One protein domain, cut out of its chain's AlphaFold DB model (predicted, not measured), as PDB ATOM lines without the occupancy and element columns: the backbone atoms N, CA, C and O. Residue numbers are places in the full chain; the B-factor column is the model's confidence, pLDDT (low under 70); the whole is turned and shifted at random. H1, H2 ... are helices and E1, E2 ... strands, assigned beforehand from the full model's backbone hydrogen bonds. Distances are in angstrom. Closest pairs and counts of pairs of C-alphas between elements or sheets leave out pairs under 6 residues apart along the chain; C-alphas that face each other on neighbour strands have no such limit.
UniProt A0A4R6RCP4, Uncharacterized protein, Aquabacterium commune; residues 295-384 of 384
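Overview. This is residues 295 to 384 of the 384 residues of an uncharacterized protein of Aquabacterium commune (UniProt A0A4R6RCP4). A small, strongly twisted sheet of four antiparallel strands has one long helix, H1, packed slantwise over one face, and residues 377 to 384, of which 377 to 382 belong to H1, stick out from the body. The strands form a meander, each the antiparallel neighbour of the one before, in the order E1 - E2 - E3 - E4; with H1 on one face the arrangement is two layers. The printed part has 90 residues, with four named strands and then one named helix along the chain; the class is mixed, helices and strands, though only 36 residues are in named elements. The whole is compact, with a radius of gyration of the C-alphas of 12.4 A, and elongated in outline, spanning 40 by 24 by 22 A.

Arrangement. Start at residues 296 to 297 and 301 to 302, two short antiparallel pairings with residues 314 to 315 and 310 to 311 of E1, the strand of residues 310 to 315. E1 and E2, residues 324 to 328, are a hairpin; look at N 314 and O 324, 2.7 A apart, within hydrogen-bond range. E2 and E3, residues 334 to 338, are a hairpin with a tight link, and N 325 and O 337 stand at 2.8 A. E3 and E4, residues 347 to 349, are a hairpin too, with N 347 and O 336 at 2.8 A. E1 and E4 are the edge strands and are apart. Next find H1, residues 366 to 382, on the sheet at a height over the sheet of 8.1 A. It lies over E2 and, only just, with 3 of its C-alphas, over E3; on the local plane it runs slantwise to the strands, at 41 degrees to E2. Its closest C-alphas to E4 are those of Ala 371 and Val 349, 6.5 A apart; to E3, those of Ile 372 and Leu 336, 6.9 A. In H1 every O i to N i+4 pair is within hydrogen-bond range.

Along the chain. Find C-alpha 310 at (40.900, -11.810, -37.287); from there E1 runs 17.0 A to C-alpha 315. E2 covers 13.5 A, E3 13.4 A and E4 6.4 A. H1 begins at C-alpha 366, (39.146, -26.297, -40.346), and runs 24.8 A to C-alpha 382 at (14.412, -25.876, -38.964).

Size, cuts and confidence. The two C-alphas farthest apart are those of Glu 358 and Gln 384, 41.3 A. The printed part has no cut and ends at residue 384, the chain's last. The link from E4 to H1, 16 residues, is long. The mean pLDDT of the printed part is 79.5; look for values under 70 at residues 319 to 321, 350 to 359 and 378 to 384.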
ATOM      1  N   TRP A 295      29.967 -23.369 -50.719       87.25
ATOM      2  CA  TRP A 295      30.560 -22.333 -49.878       87.25
ATOM      3  C   TRP A 295      31.971 -21.979 -50.357       87.25
ATOM      4  O   TRP A 295      32.813 -22.852 -50.598       87.25
ATOM      5  N   ILE A 296      32.238 -20.682 -50.439       88.31
ATOM      6  CA  ILE A 296      33.527 -20.077 -50.761       88.31
ATOM      7  C   ILE A 296      34.031 -19.386 -49.496       88.31
ATOM      8  O   ILE A 296      33.308 -18.605 -48.882       88.31
ATOM      9  N   LEU A 297      35.267 -19.695 -49.107       88.81
ATOM     10  CA  LEU A 297      35.916 -19.139 -47.921       88.81
ATOM     11  C   LEU A 297      36.996 -18.148 -48.339       88.81
ATOM     12  O   LEU A 297      37.870 -18.512 -49.134       88.81
ATOM     13  N   SER A 298      36.985 -16.944 -47.771       90.38
ATOM     14  CA  SER A 298      38.125 -16.037 -47.894       90.38
ATOM     15  C   SER A 298      39.285 -16.493 -46.992       90.38
ATOM     16  O   SER A 298      39.080 -17.211 -46.007       90.38
ATOM     17  N   PRO A 299      40.524 -16.064 -47.282       89.88
ATOM     18  CA  PRO A 299      41.596 -16.093 -46.294       89.88
ATOM     19  C   PRO A 299      41.237 -15.252 -45.061       89.88
ATOM     20  O   PRO A 299      40.413 -14.337 -45.147       89.88
ATOM     21  N   LEU A 300      41.887 -15.550 -43.935       89.00
ATOM     22  CA  LEU A 300      41.842 -14.723 -42.734       89.00
ATOM     23  C   LEU A 300      42.473 -13.356 -43.011       89.00
ATOM     24  O   LEU A 300      43.537 -13.267 -43.630       89.00
ATOM     25  N   LYS A 301      41.826 -12.308 -42.515       89.88
ATOM     26  CA  LYS A 301      42.279 -10.916 -42.557       89.88
ATOM     27  C   LYS A 301      42.060 -10.255 -41.189       89.88
ATOM     28  O   LYS A 301      41.279 -10.779 -40.392       89.88
ATOM     29  N   PRO A 302      42.708  -9.115 -40.899       89.19
ATOM     30  CA  PRO A 302      42.360  -8.307 -39.736       89.19
ATOM     31  C   PRO A 302      40.875  -7.945 -39.749       89.19
ATOM     32  O   PRO A 302      40.337  -7.620 -40.809       89.19
ATOM     33  N   SER A 303      40.223  -8.003 -38.586       87.56
ATOM     34  CA  SER A 303      38.795  -7.706 -38.512       87.56
ATOM     35  C   SER A 303      38.497  -6.233 -38.774       87.56
ATOM     36  O   SER A 303      39.197  -5.357 -38.262       87.56
ATOM     37  N   SER A 304      37.429  -5.956 -39.524       86.75
ATOM     38  CA  SER A 304      36.925  -4.592 -39.717       86.75
ATOM     39  C   SER A 304      36.199  -4.038 -38.489       86.75
ATOM     40  O   SER A 304      35.997  -2.829 -38.398       86.75
ATOM     41  N   TRP A 305      35.800  -4.907 -37.556       88.00
ATOM     42  CA  TRP A 305      34.977  -4.553 -36.400       88.00
ATOM     43  C   TRP A 305      35.789  -4.354 -35.123       88.00
ATOM     44  O   TRP A 305      35.581  -3.386 -34.394       88.00
ATOM     45  N   VAL A 306      36.718  -5.273 -34.841       86.75
ATOM     46  CA  VAL A 306      37.435  -5.322 -33.561       86.75
ATOM     47  C   VAL A 306      38.940  -5.272 -33.793       86.75
ATOM     48  O   VAL A 306      39.521  -6.121 -34.470       86.75
ATOM     49  N   GLN A 307      39.601  -4.287 -33.187       86.06
ATOM     50  CA  GLN A 307      41.049  -4.148 -33.290       86.06
ATOM     51  C   GLN A 307      41.760  -5.374 -32.697       86.06
ATOM     52  O   GLN A 307      41.539  -5.745 -31.546       86.06
ATOM     53  N   GLY A 308      42.654  -5.981 -33.480       82.44
ATOM     54  CA  GLY A 308      43.421  -7.162 -33.065       82.44
ATOM     55  C   GLY A 308      42.674  -8.493 -33.201       82.44
ATOM     56  O   GLY A 308      43.255  -9.530 -32.882       82.44
ATOM     57  N   ALA A 309      41.428  -8.478 -33.686       86.69
ATOM     58  CA  ALA A 309      40.708  -9.674 -34.108       86.69
ATOM     59  C   ALA A 309      41.059 -10.052 -35.557       86.69
ATOM     60  O   ALA A 309      41.521  -9.220 -36.342       86.69
ATOM     61  N   SER A 310      40.796 -11.309 -35.913       88.94
ATOM     62  CA  SER A 310      40.900 -11.810 -37.287       88.94
ATOM     63  C   SER A 310      39.539 -12.302 -37.762       88.94
ATOM     64  O   SER A 310      38.811 -12.930 -36.996       88.94
ATOM     65  N   GLU A 311      39.209 -12.068 -39.024       90.50
ATOM     66  CA  GLU A 311      37.944 -12.467 -39.636       90.50
ATOM     67  C   GLU A 311      38.162 -13.165 -40.980       90.50
ATOM     68  O   GLU A 311      39.183 -12.980 -41.645       90.50
ATOM     69  N   PHE A 312      37.191 -13.974 -41.390       91.88
ATOM     70  CA  PHE A 312      37.088 -14.505 -42.745       91.88
ATOM     71  C   PHE A 312      35.629 -14.521 -43.188       91.88
ATOM     72  O   PHE A 312      34.719 -14.612 -42.366       91.88
ATOM     73  N   GLU A 313      35.411 -14.470 -44.493       91.44
ATOM     74  CA  GLU A 313      34.087 -14.470 -45.102       91.44
ATOM     75  C   GLU A 313      33.734 -15.863 -45.625       91.44
ATOM     76  O   GLU A 313      34.573 -16.584 -46.178       91.44
ATOM     77  N   LEU A 314      32.465 -16.224 -45.467       88.69
ATOM     78  CA  LEU A 314      31.815 -17.367 -46.077       88.69
ATOM     79  C   LEU A 314      30.714 -16.839 -46.992       88.69
ATOM     80  O   LEU A 314      29.755 -16.212 -46.545       88.69
ATOM     81  N   SER A 315      30.835 -17.119 -48.283       87.69
ATOM     82  CA  SER A 315      29.835 -16.739 -49.279       87.69
ATOM     83  C   SER A 315      29.365 -17.957 -50.058       87.69
ATOM     84  O   SER A 315      30.107 -18.920 -50.251       87.69
ATOM     85  N   GLN A 316      28.119 -17.924 -50.512       84.62
ATOM     86  CA  GLN A 316      27.575 -18.917 -51.426       84.62
ATOM     87  C   GLN A 316      26.960 -18.162 -52.610       84.62
ATOM     88  O   GLN A 316      25.981 -17.447 -52.408       84.62
ATOM     89  N   PRO A 317      27.485 -18.303 -53.846       78.94
ATOM     90  CA  PRO A 317      27.015 -17.521 -54.996       78.94
ATOM     91  C   PRO A 317      25.510 -17.636 -55.271       78.94
ATOM     92  O   PRO A 317      24.910 -16.724 -55.825       78.94
ATOM     93  N   SER A 318      24.891 -18.752 -54.874       73.31
ATOM     94  CA  SER A 318      23.456 -19.001 -55.032       73.31
ATOM     95  C   SER A 318      22.568 -18.384 -53.941       73.31
ATOM     96  O   SER A 318      21.353 -18.481 -54.056       73.31
ATOM     97  N   LYS A 319      23.140 -17.811 -52.872       69.50
ATOM     98  CA  LYS A 319      22.423 -17.178 -51.745       69.50
ATOM     99  C   LYS A 319      22.859 -15.705 -51.588       69.50
ATOM    100  O   LYS A 319      23.086 -15.250 -50.476       69.50
ATOM    101  N   SER A 320      23.024 -15.004 -52.717       61.44
ATOM    102  CA  SER A 320      23.762 -13.739 -52.933       61.44
ATOM    103  C   SER A 320      23.496 -12.561 -51.994       61.44
ATOM    104  O   SER A 320      24.241 -11.586 -52.052       61.44
ATOM    105  N   ASP A 321      22.467 -12.621 -51.160       64.50
ATOM    106  CA  ASP A 321      21.967 -11.435 -50.475       64.50
ATOM    107  C   ASP A 321      22.676 -11.192 -49.135       64.50
ATOM    108  O   ASP A 321      22.634 -10.076 -48.631       64.50
ATOM    109  N   HIS A 322      23.398 -12.189 -48.599       71.94
ATOM    110  CA  HIS A 322      24.063 -12.086 -47.297       71.94
ATOM    111  C   HIS A 322      25.404 -12.838 -47.248       71.94
ATOM    112  O   HIS A 322      25.463 -14.059 -47.421       71.94
ATOM    113  N   ILE A 323      26.494 -12.108 -46.988       85.88
ATOM    114  CA  ILE A 323      27.822 -12.682 -46.721       85.88
ATOM    115  C   ILE A 323      27.902 -12.987 -45.227       85.88
ATOM    116  O   ILE A 323      27.627 -12.124 -44.399       85.88
ATOM    117  N   LEU A 324      28.304 -14.204 -44.869       88.81
ATOM    118  CA  LEU A 324      28.568 -14.554 -43.477       88.81
ATOM    119  C   LEU A 324      30.033 -14.282 -43.146       88.81
ATOM    120  O   LEU A 324      30.918 -14.530 -43.960       88.81
ATOM    121  N   ALA A 325      30.302 -13.828 -41.931       89.88
ATOM    122  CA  ALA A 325      31.637 -13.621 -41.400       89.88
ATOM    123  C   ALA A 325      31.874 -14.519 -40.178       89.88
ATOM    124  O   ALA A 325      31.017 -14.673 -39.305       89.88
ATOM    125  N   GLY A 326      33.055 -15.132 -40.139       90.69
ATOM    126  CA  GLY A 326      33.594 -15.823 -38.977       90.69
ATOM    127  C   GLY A 326      34.677 -14.971 -38.321       90.69
ATOM    128  O   GLY A 326      35.776 -14.876 -38.866       90.69
ATOM    129  N   THR A 327      34.404 -14.400 -37.148       89.88
ATOM    130  CA  THR A 327      35.326 -13.483 -36.451       89.88
ATOM    131  C   THR A 327      35.882 -14.101 -35.171       89.88
ATOM    132  O   THR A 327      35.140 -14.638 -34.347       89.88
ATOM    133  N   HIS A 328      37.203 -14.021 -34.988       89.50
ATOM    134  CA  HIS A 328      37.916 -14.454 -33.788       89.50
ATOM    135  C   HIS A 328      38.170 -13.281 -32.842       89.50
ATOM    136  O   HIS A 328      38.988 -12.414 -33.131       89.50
ATOM    137  N   LEU A 329      37.515 -13.289 -31.682       84.62
ATOM    138  CA  LEU A 329      37.557 -12.196 -30.701       84.62
ATOM    139  C   LEU A 329      38.656 -12.350 -29.631       84.62
ATOM    140  O   LEU A 329      38.667 -11.611 -28.650       84.62
ATOM    141  N   GLY A 330      39.565 -13.321 -29.773       78.00
ATOM    142  CA  GLY A 330      40.555 -13.671 -28.742       78.00
ATOM    143  C   GLY A 330      40.198 -14.941 -27.960       78.00
ATOM    144  O   GLY A 330      39.068 -15.413 -27.998       78.00
ATOM    145  N   ASP A 331      41.199 -15.569 -27.329       73.94
ATOM    146  CA  ASP A 331      41.056 -16.732 -26.423       73.94
ATOM    147  C   ASP A 331      40.175 -17.894 -26.930       73.94
ATOM    148  O   ASP A 331      39.508 -18.600 -26.178       73.94
ATOM    149  N   GLY A 332      40.196 -18.119 -28.247       73.56
ATOM    150  CA  GLY A 332      39.378 -19.137 -28.916       73.56
ATOM    151  C   GLY A 332      37.876 -18.832 -29.018       73.56
ATOM    152  O   GLY A 332      37.116 -19.744 -29.321       73.56
ATOM    153  N   ASN A 333      37.435 -17.594 -28.783       84.19
ATOM    154  CA  ASN A 333      36.054 -17.154 -28.994       84.19
ATOM    155  C   ASN A 333      35.821 -16.832 -30.477       84.19
ATOM    156  O   ASN A 333      36.346 -15.841 -30.988       84.19
ATOM    157  N   TRP A 334      35.048 -17.675 -31.160       87.81
ATOM    158  CA  TRP A 334      34.659 -17.483 -32.557       87.81
ATOM    159  C   TRP A 334      33.182 -17.124 -32.664       87.81
ATOM    160  O   TRP A 334      32.342 -17.713 -31.981       87.81
ATOM    161  N   ARG A 335      32.865 -16.179 -33.549       89.31
ATOM    162  CA  ARG A 335      31.506 -15.704 -33.816       89.31
ATOM    163  C   ARG A 335      31.162 -15.855 -35.286       89.31
ATOM    164  O   ARG A 335      31.977 -15.509 -36.131       89.31
ATOM    165  N   LEU A 336      29.964 -16.357 -35.559       89.94
ATOM    166  CA  LEU A 336      29.349 -16.392 -36.880       89.94
ATOM    167  C   LEU A 336      28.264 -15.318 -36.941       89.94
ATOM    168  O   LEU A 336      27.326 -15.355 -36.147       89.94
ATOM    169  N   HIS A 337      28.388 -14.381 -37.869       89.75
ATOM    170  CA  HIS A 337      27.454 -13.268 -38.040       89.75
ATOM    171  C   HIS A 337      27.324 -12.893 -39.516       89.75
ATOM    172  O   HIS A 337      28.062 -13.401 -40.358       89.75
ATOM    173  N   LEU A 338      26.377 -12.016 -39.828       87.94
ATOM    174  CA  LEU A 338      26.332 -11.336 -41.118       87.94
ATOM    175  C   LEU A 338      27.493 -10.339 -41.210       87.94
ATOM    176  O   LEU A 338      27.830  -9.702 -40.214       87.94
ATOM    177  N   ALA A 339      28.118 -10.202 -42.378       87.25
ATOM    178  CA  ALA A 339      29.266  -9.314 -42.566       87.25
ATOM    179  C   ALA A 339      28.921  -7.837 -42.286       87.25
ATOM    180  O   ALA A 339      29.772  -7.078 -41.822       87.25
ATOM    181  N   GLU A 340      27.668  -7.455 -42.529       87.44
ATOM    182  CA  GLU A 340      27.083  -6.146 -42.235       87.44
ATOM    183  C   GLU A 340      26.737  -5.920 -40.752       87.44
ATOM    184  O   GLU A 340      26.445  -4.788 -40.359       87.44
ATOM    185  N   GLU A 341      26.796  -6.959 -39.920       88.56
ATOM    186  CA  GLU A 341      26.510  -6.887 -38.489       88.56
ATOM    187  C   GLU A 341      27.774  -7.058 -37.631       88.56
ATOM    188  O   GLU A 341      28.707  -7.765 -38.024       88.56
ATOM    189  N   PRO A 342      27.818  -6.448 -36.432       89.00
ATOM    190  CA  PRO A 342      28.946  -6.601 -35.522       89.00
ATOM    191  C   PRO A 342      29.031  -8.033 -34.943       89.00
ATOM    192  O   PRO A 342      28.000  -8.653 -34.677       89.00
ATOM    193  N   PRO A 343      30.235  -8.571 -34.658       87.12
ATOM    194  CA  PRO A 343      30.414  -9.932 -34.136       87.12
ATOM    195  C   PRO A 343      29.640 -10.247 -32.847       87.12
ATOM    196  O   PRO A 343      29.351 -11.413 -32.563       87.12
ATOM    197  N   GLU A 344      29.320  -9.230 -32.047       86.81
ATOM    198  CA  GLU A 344      28.555  -9.331 -30.807       86.81
ATOM    199  C   GLU A 344      27.093  -9.746 -31.029       86.81
ATOM    200  O   GLU A 344      26.524 -10.388 -30.142       86.81
ATOM    201  N   SER A 345      26.498  -9.439 -32.193       85.12
ATOM    202  CA  SER A 345      25.170  -9.956 -32.577       85.12
ATOM    203  C   SER A 345      25.230 -11.416 -33.041       85.12
ATOM    204  O   SER A 345      24.210 -12.102 -33.100       85.12
ATOM    205  N   GLY A 346      26.439 -11.908 -33.330       83.12
ATOM    206  CA  GLY A 346      26.698 -13.217 -33.904       83.12
ATOM    207  C   GLY A 346      26.533 -14.404 -32.959       83.12
ATOM    208  O   GLY A 346      26.787 -14.353 -31.746       83.12
ATOM    209  N   GLN A 347      26.217 -15.549 -33.560       85.94
ATOM    210  CA  GLN A 347      26.174 -16.835 -32.883       85.94
ATOM    211  C   GLN A 347      27.584 -17.276 -32.472       85.94
ATOM    212  O   GLN A 347      28.529 -17.251 -33.260       85.94
ATOM    213  N   SER A 348      27.730 -17.720 -31.224       84.75
ATOM    214  CA  SER A 348      28.980 -18.316 -30.745       84.75
ATOM    215  C   SER A 348      29.239 -19.663 -31.416       84.75
ATOM    216  O   SER A 348      28.378 -20.544 -31.418       84.75
ATOM    217  N   VAL A 349      30.449 -19.834 -31.941       79.88
ATOM    218  CA  VAL A 349      30.939 -21.089 -32.504       79.88
ATOM    219  C   VAL A 349      31.824 -21.741 -31.450       79.88
ATOM    220  O   VAL A 349      32.878 -21.212 -31.093       79.88
ATOM    221  N   LEU A 350      31.412 -22.908 -30.946       66.38
ATOM    222  CA  LEU A 350      32.171 -23.686 -29.960       66.38
ATOM    223  C   LEU A 350      33.396 -24.356 -30.598       66.38
ATOM    224  O   LEU A 350      33.504 -25.575 -30.694       66.38
ATOM    225  N   ALA A 351      34.352 -23.538 -31.013       60.84
ATOM    226  CA  ALA A 351      35.650 -23.945 -31.503       60.84
ATOM    227  C   ALA A 351      36.691 -23.245 -30.633       60.84
ATOM    228  O   ALA A 351      37.116 -22.146 -30.955       60.84
ATOM    229  N   ARG A 352      37.101 -23.851 -29.507       59.88
ATOM    230  CA  ARG A 352      38.173 -23.326 -28.632       59.88
ATOM    231  C   ARG A 352      39.541 -23.406 -29.332       59.88
ATOM    232  O   ARG A 352      40.421 -24.158 -28.926       59.88
ATOM    233  N   ILE A 353      39.695 -22.685 -30.439       67.25
ATOM    234  CA  ILE A 353      40.839 -22.728 -31.347       67.25
ATOM    235  C   ILE A 353      41.396 -21.316 -31.429       67.25
ATOM    236  O   ILE A 353      40.720 -20.402 -31.888       67.25
ATOM    237  N   ARG A 354      42.637 -21.120 -30.990       61.66
ATOM    238  CA  ARG A 354      43.319 -19.833 -31.125       61.66
ATOM    239  C   ARG A 354      44.118 -19.827 -32.438       61.66
ATOM    240  O   ARG A 354      44.979 -20.694 -32.588       61.66
ATOM    241  N   PRO A 355      43.872 -18.899 -33.377       58.75
ATOM    242  CA  PRO A 355      44.792 -18.675 -34.485       58.75
ATOM    243  C   PRO A 355      46.124 -18.156 -33.920       58.75
ATOM    244  O   PRO A 355      46.139 -17.393 -32.950       58.75
ATOM    245  N   ALA A 356      47.262 -18.595 -34.467       58.44
ATOM    246  CA  ALA A 356      48.531 -17.975 -34.078       58.44
ATOM    247  C   ALA A 356      48.596 -16.549 -34.644       58.44
ATOM    248  O   ALA A 356      47.902 -16.219 -35.602       58.44
ATOM    249  N   LYS A 357      49.453 -15.701 -34.072       55.44
ATOM    250  CA  LYS A 357      49.544 -14.278 -34.440       55.44
ATOM    251  C   LYS A 357      49.980 -14.018 -35.899       55.44
ATOM    252  O   LYS A 357      49.847 -12.898 -36.361       55.44
ATOM    253  N   GLU A 358      50.468 -15.031 -36.623       58.25
ATOM    254  CA  GLU A 358      50.969 -14.945 -38.011       58.25
ATOM    255  C   GLU A 358      50.027 -15.609 -39.046       58.25
ATOM    256  O   GLU A 358      50.477 -16.270 -39.988       58.25
ATOM    257  N   PHE A 359      48.709 -15.538 -38.835       64.88
ATOM    258  CA  PHE A 359      47.719 -16.248 -39.662       64.88
ATOM    259  C   PHE A 359      47.057 -15.410 -40.768       64.88
ATOM    260  O   PHE A 359      46.322 -15.988 -41.570       64.88
ATOM    261  N   ASP A 360      47.329 -14.107 -40.870       70.12
ATOM    262  CA  ASP A 360      46.776 -13.277 -41.949       70.12
ATOM    263  C   ASP A 360      47.190 -13.823 -43.329       70.12
ATOM    264  O   ASP A 360      48.339 -14.210 -43.561       70.12
ATOM    265  N   GLY A 361      46.223 -13.925 -44.242       75.06
ATOM    266  CA  GLY A 361      46.393 -14.528 -45.565       75.06
ATOM    267  C   GLY A 361      46.316 -16.060 -45.601       75.06
ATOM    268  O   GLY A 361      46.369 -16.639 -46.688       75.06
ATOM    269  N   ARG A 362      46.152 -16.748 -44.459       81.94
ATOM    270  CA  ARG A 362      45.949 -18.211 -44.402       81.94
ATOM    271  C   ARG A 362      44.460 -18.579 -44.359       81.94
ATOM    272  O   ARG A 362      43.638 -17.756 -43.964       81.94
ATOM    273  N   PRO A 363      44.075 -19.818 -44.719       82.69
ATOM    274  CA  PRO A 363      42.712 -20.297 -44.497       82.69
ATOM    275  C   PRO A 363      42.343 -20.291 -43.008       82.69
ATOM    276  O   PRO A 363      43.188 -20.572 -42.153       82.69
ATOM    277  N   ALA A 364      41.068 -20.042 -42.705       85.19
ATOM    278  CA  ALA A 364      40.543 -20.212 -41.355       85.19
ATOM    279  C   ALA A 364      40.738 -21.658 -40.847       85.19
ATOM    280  O   ALA A 364      40.785 -22.595 -41.654       85.19
ATOM    281  N   PRO A 365      40.846 -21.887 -39.523       86.81
ATOM    282  CA  PRO A 365      41.028 -23.234 -38.994       86.81
ATOM    283  C   PRO A 365      39.863 -24.154 -39.378       86.81
ATOM    284  O   PRO A 365      38.697 -23.820 -39.165       86.81
ATOM    285  N   ALA A 366      40.165 -25.353 -39.880       88.19
ATOM    286  CA  ALA A 366      39.146 -26.297 -40.346       88.19
ATOM    287  C   ALA A 366      38.109 -26.678 -39.275       88.19
ATOM    288  O   ALA A 366      36.943 -26.869 -39.605       88.19
ATOM    289  N   GLY A 367      38.484 -26.717 -37.993       86.38
ATOM    290  CA  GLY A 367      37.521 -26.957 -36.914       86.38
ATOM    291  C   GLY A 367      36.471 -25.850 -36.770       86.38
ATOM    292  O   GLY A 367      35.311 -26.149 -36.509       86.38
ATOM    293  N   VAL A 368      36.858 -24.591 -36.999       85.75
ATOM    294  CA  VAL A 368      35.941 -23.439 -37.001       85.75
ATOM    295  C   VAL A 368      35.020 -23.514 -38.215       85.75
ATOM    296  O   VAL A 368      33.807 -23.387 -38.082       85.75
ATOM    297  N   ILE A 369      35.599 -23.782 -39.390       88.50
ATOM    298  CA  ILE A 369      34.860 -23.929 -40.647       88.50
ATOM    299  C   ILE A 369      33.803 -25.034 -40.529       88.50
ATOM    300  O   ILE A 369      32.651 -24.824 -40.903       88.50
ATOM    301  N   GLU A 370      34.175 -26.212 -40.019       88.12
ATOM    302  CA  GLU A 370      33.240 -27.329 -39.875       88.12
ATOM    303  C   GLU A 370      32.098 -26.986 -38.916       88.12
ATOM    304  O   GLU A 370      30.944 -27.223 -39.263       88.12
ATOM    305  N   ALA A 371      32.407 -26.383 -37.764       85.25
ATOM    306  CA  ALA A 371      31.401 -25.992 -36.784       85.25
ATOM    307  C   ALA A 371      30.403 -24.973 -37.355       85.25
ATOM    308  O   ALA A 371      29.200 -25.139 -37.180       85.25
ATOM    309  N   ILE A 372      30.880 -23.969 -38.099       82.25
ATOM    310  CA  ILE A 372      30.021 -22.987 -38.780       82.25
ATOM    311  C   ILE A 372      29.106 -23.671 -39.798       82.25
ATOM    312  O   ILE A 372      27.896 -23.462 -39.786       82.25
ATOM    313  N   VAL A 373      29.664 -24.524 -40.661       82.31
ATOM    314  CA  VAL A 373      28.885 -25.241 -41.680       82.31
ATOM    315  C   VAL A 373      27.851 -26.181 -41.051       82.31
ATOM    316  O   VAL A 373      26.774 -26.361 -41.615       82.31
ATOM    317  N   ASP A 374      28.159 -26.785 -39.903       81.44
ATOM    318  CA  ASP A 374      27.212 -27.621 -39.160       81.44
ATOM    319  C   ASP A 374      26.095 -26.785 -38.509       81.44
ATOM    320  O   ASP A 374      24.940 -27.203 -38.550       81.44
ATOM    321  N   CYS A 375      26.391 -25.588 -37.984       77.44
ATOM    322  CA  CYS A 375      25.363 -24.657 -37.501       77.44
ATOM    323  C   CYS A 375      24.390 -24.250 -38.620       77.44
ATOM    324  O   CYS A 375      23.179 -24.256 -38.411       77.44
ATOM    325  N   LEU A 376      24.907 -23.959 -39.816       76.94
ATOM    326  CA  LEU A 376      24.091 -23.566 -40.968       76.94
ATOM    327  C   LEU A 376      23.167 -24.695 -41.451       76.94
ATOM    328  O   LEU A 376      22.006 -24.441 -41.756       76.94
ATOM    329  N   ASP A 377      23.639 -25.948 -41.451       74.94
ATOM    330  CA  ASP A 377      22.806 -27.113 -41.795       74.94
ATOM    331  C   ASP A 377      21.611 -27.287 -40.847       74.94
ATOM    332  O   ASP A 377      20.564 -27.790 -41.255       74.94
ATOM    333  N   VAL A 378      21.770 -26.933 -39.569       69.12
ATOM    334  CA  VAL A 378      20.683 -27.006 -38.585       69.12
ATOM    335  C   VAL A 378      19.650 -25.915 -38.856       69.12
ATOM    336  O   VAL A 378      18.458 -26.206 -38.836       69.12
ATOM    337  N   ILE A 379      20.094 -24.695 -39.162       63.75
ATOM    338  CA  ILE A 379      19.207 -23.565 -39.476       63.75
ATOM    339  C   ILE A 379      18.360 -23.874 -40.720       63.75
ATOM    340  O   ILE A 379      17.136 -23.763 -40.663       63.75
ATOM    341  N   ASP A 380      18.982 -24.360 -41.800       60.44
ATOM    342  CA  ASP A 380      18.279 -24.706 -43.047       60.44
ATOM    343  C   ASP A 380      17.246 -25.845 -42.851       60.44
ATOM    344  O   ASP A 380      16.262 -25.912 -43.583       60.44
ATOM    345  N   ARG A 381      17.432 -26.736 -41.860       58.25
ATOM    346  CA  ARG A 381      16.496 -27.837 -41.543       58.25
ATOM    347  C   ARG A 381      15.333 -27.445 -40.638       58.25
ATOM    348  O   ARG A 381      14.342 -28.158 -40.622       58.25
ATOM    349  N   VAL A 382      15.480 -26.389 -39.841       52.56
ATOM    350  CA  VAL A 382      14.412 -25.876 -38.964       52.56
ATOM    351  C   VAL A 382      13.522 -24.877 -39.717       52.56
ATOM    352  O   VAL A 382      12.383 -24.650 -39.324       52.56
ATOM    353  N   GLY A 383      14.032 -24.296 -40.809       43.50
ATOM    354  CA  GLY A 383      13.279 -23.435 -41.726       43.50
ATOM    355  C   GLY A 383      12.492 -24.168 -42.828       43.50
ATOM    356  O   GLY A 383      11.868 -23.496 -43.647       43.50
ATOM    357  N   GLN A 384      12.534 -25.506 -42.861       38.03
ATOM    358  CA  GLN A 384      11.663 -26.384 -43.661       38.03
ATOM    359  C   GLN A 384      10.696 -27.109 -42.730       38.03
ATOM    360  O   GLN A 384       9.537 -27.319 -43.154       38.03
TER     361      GLN A 384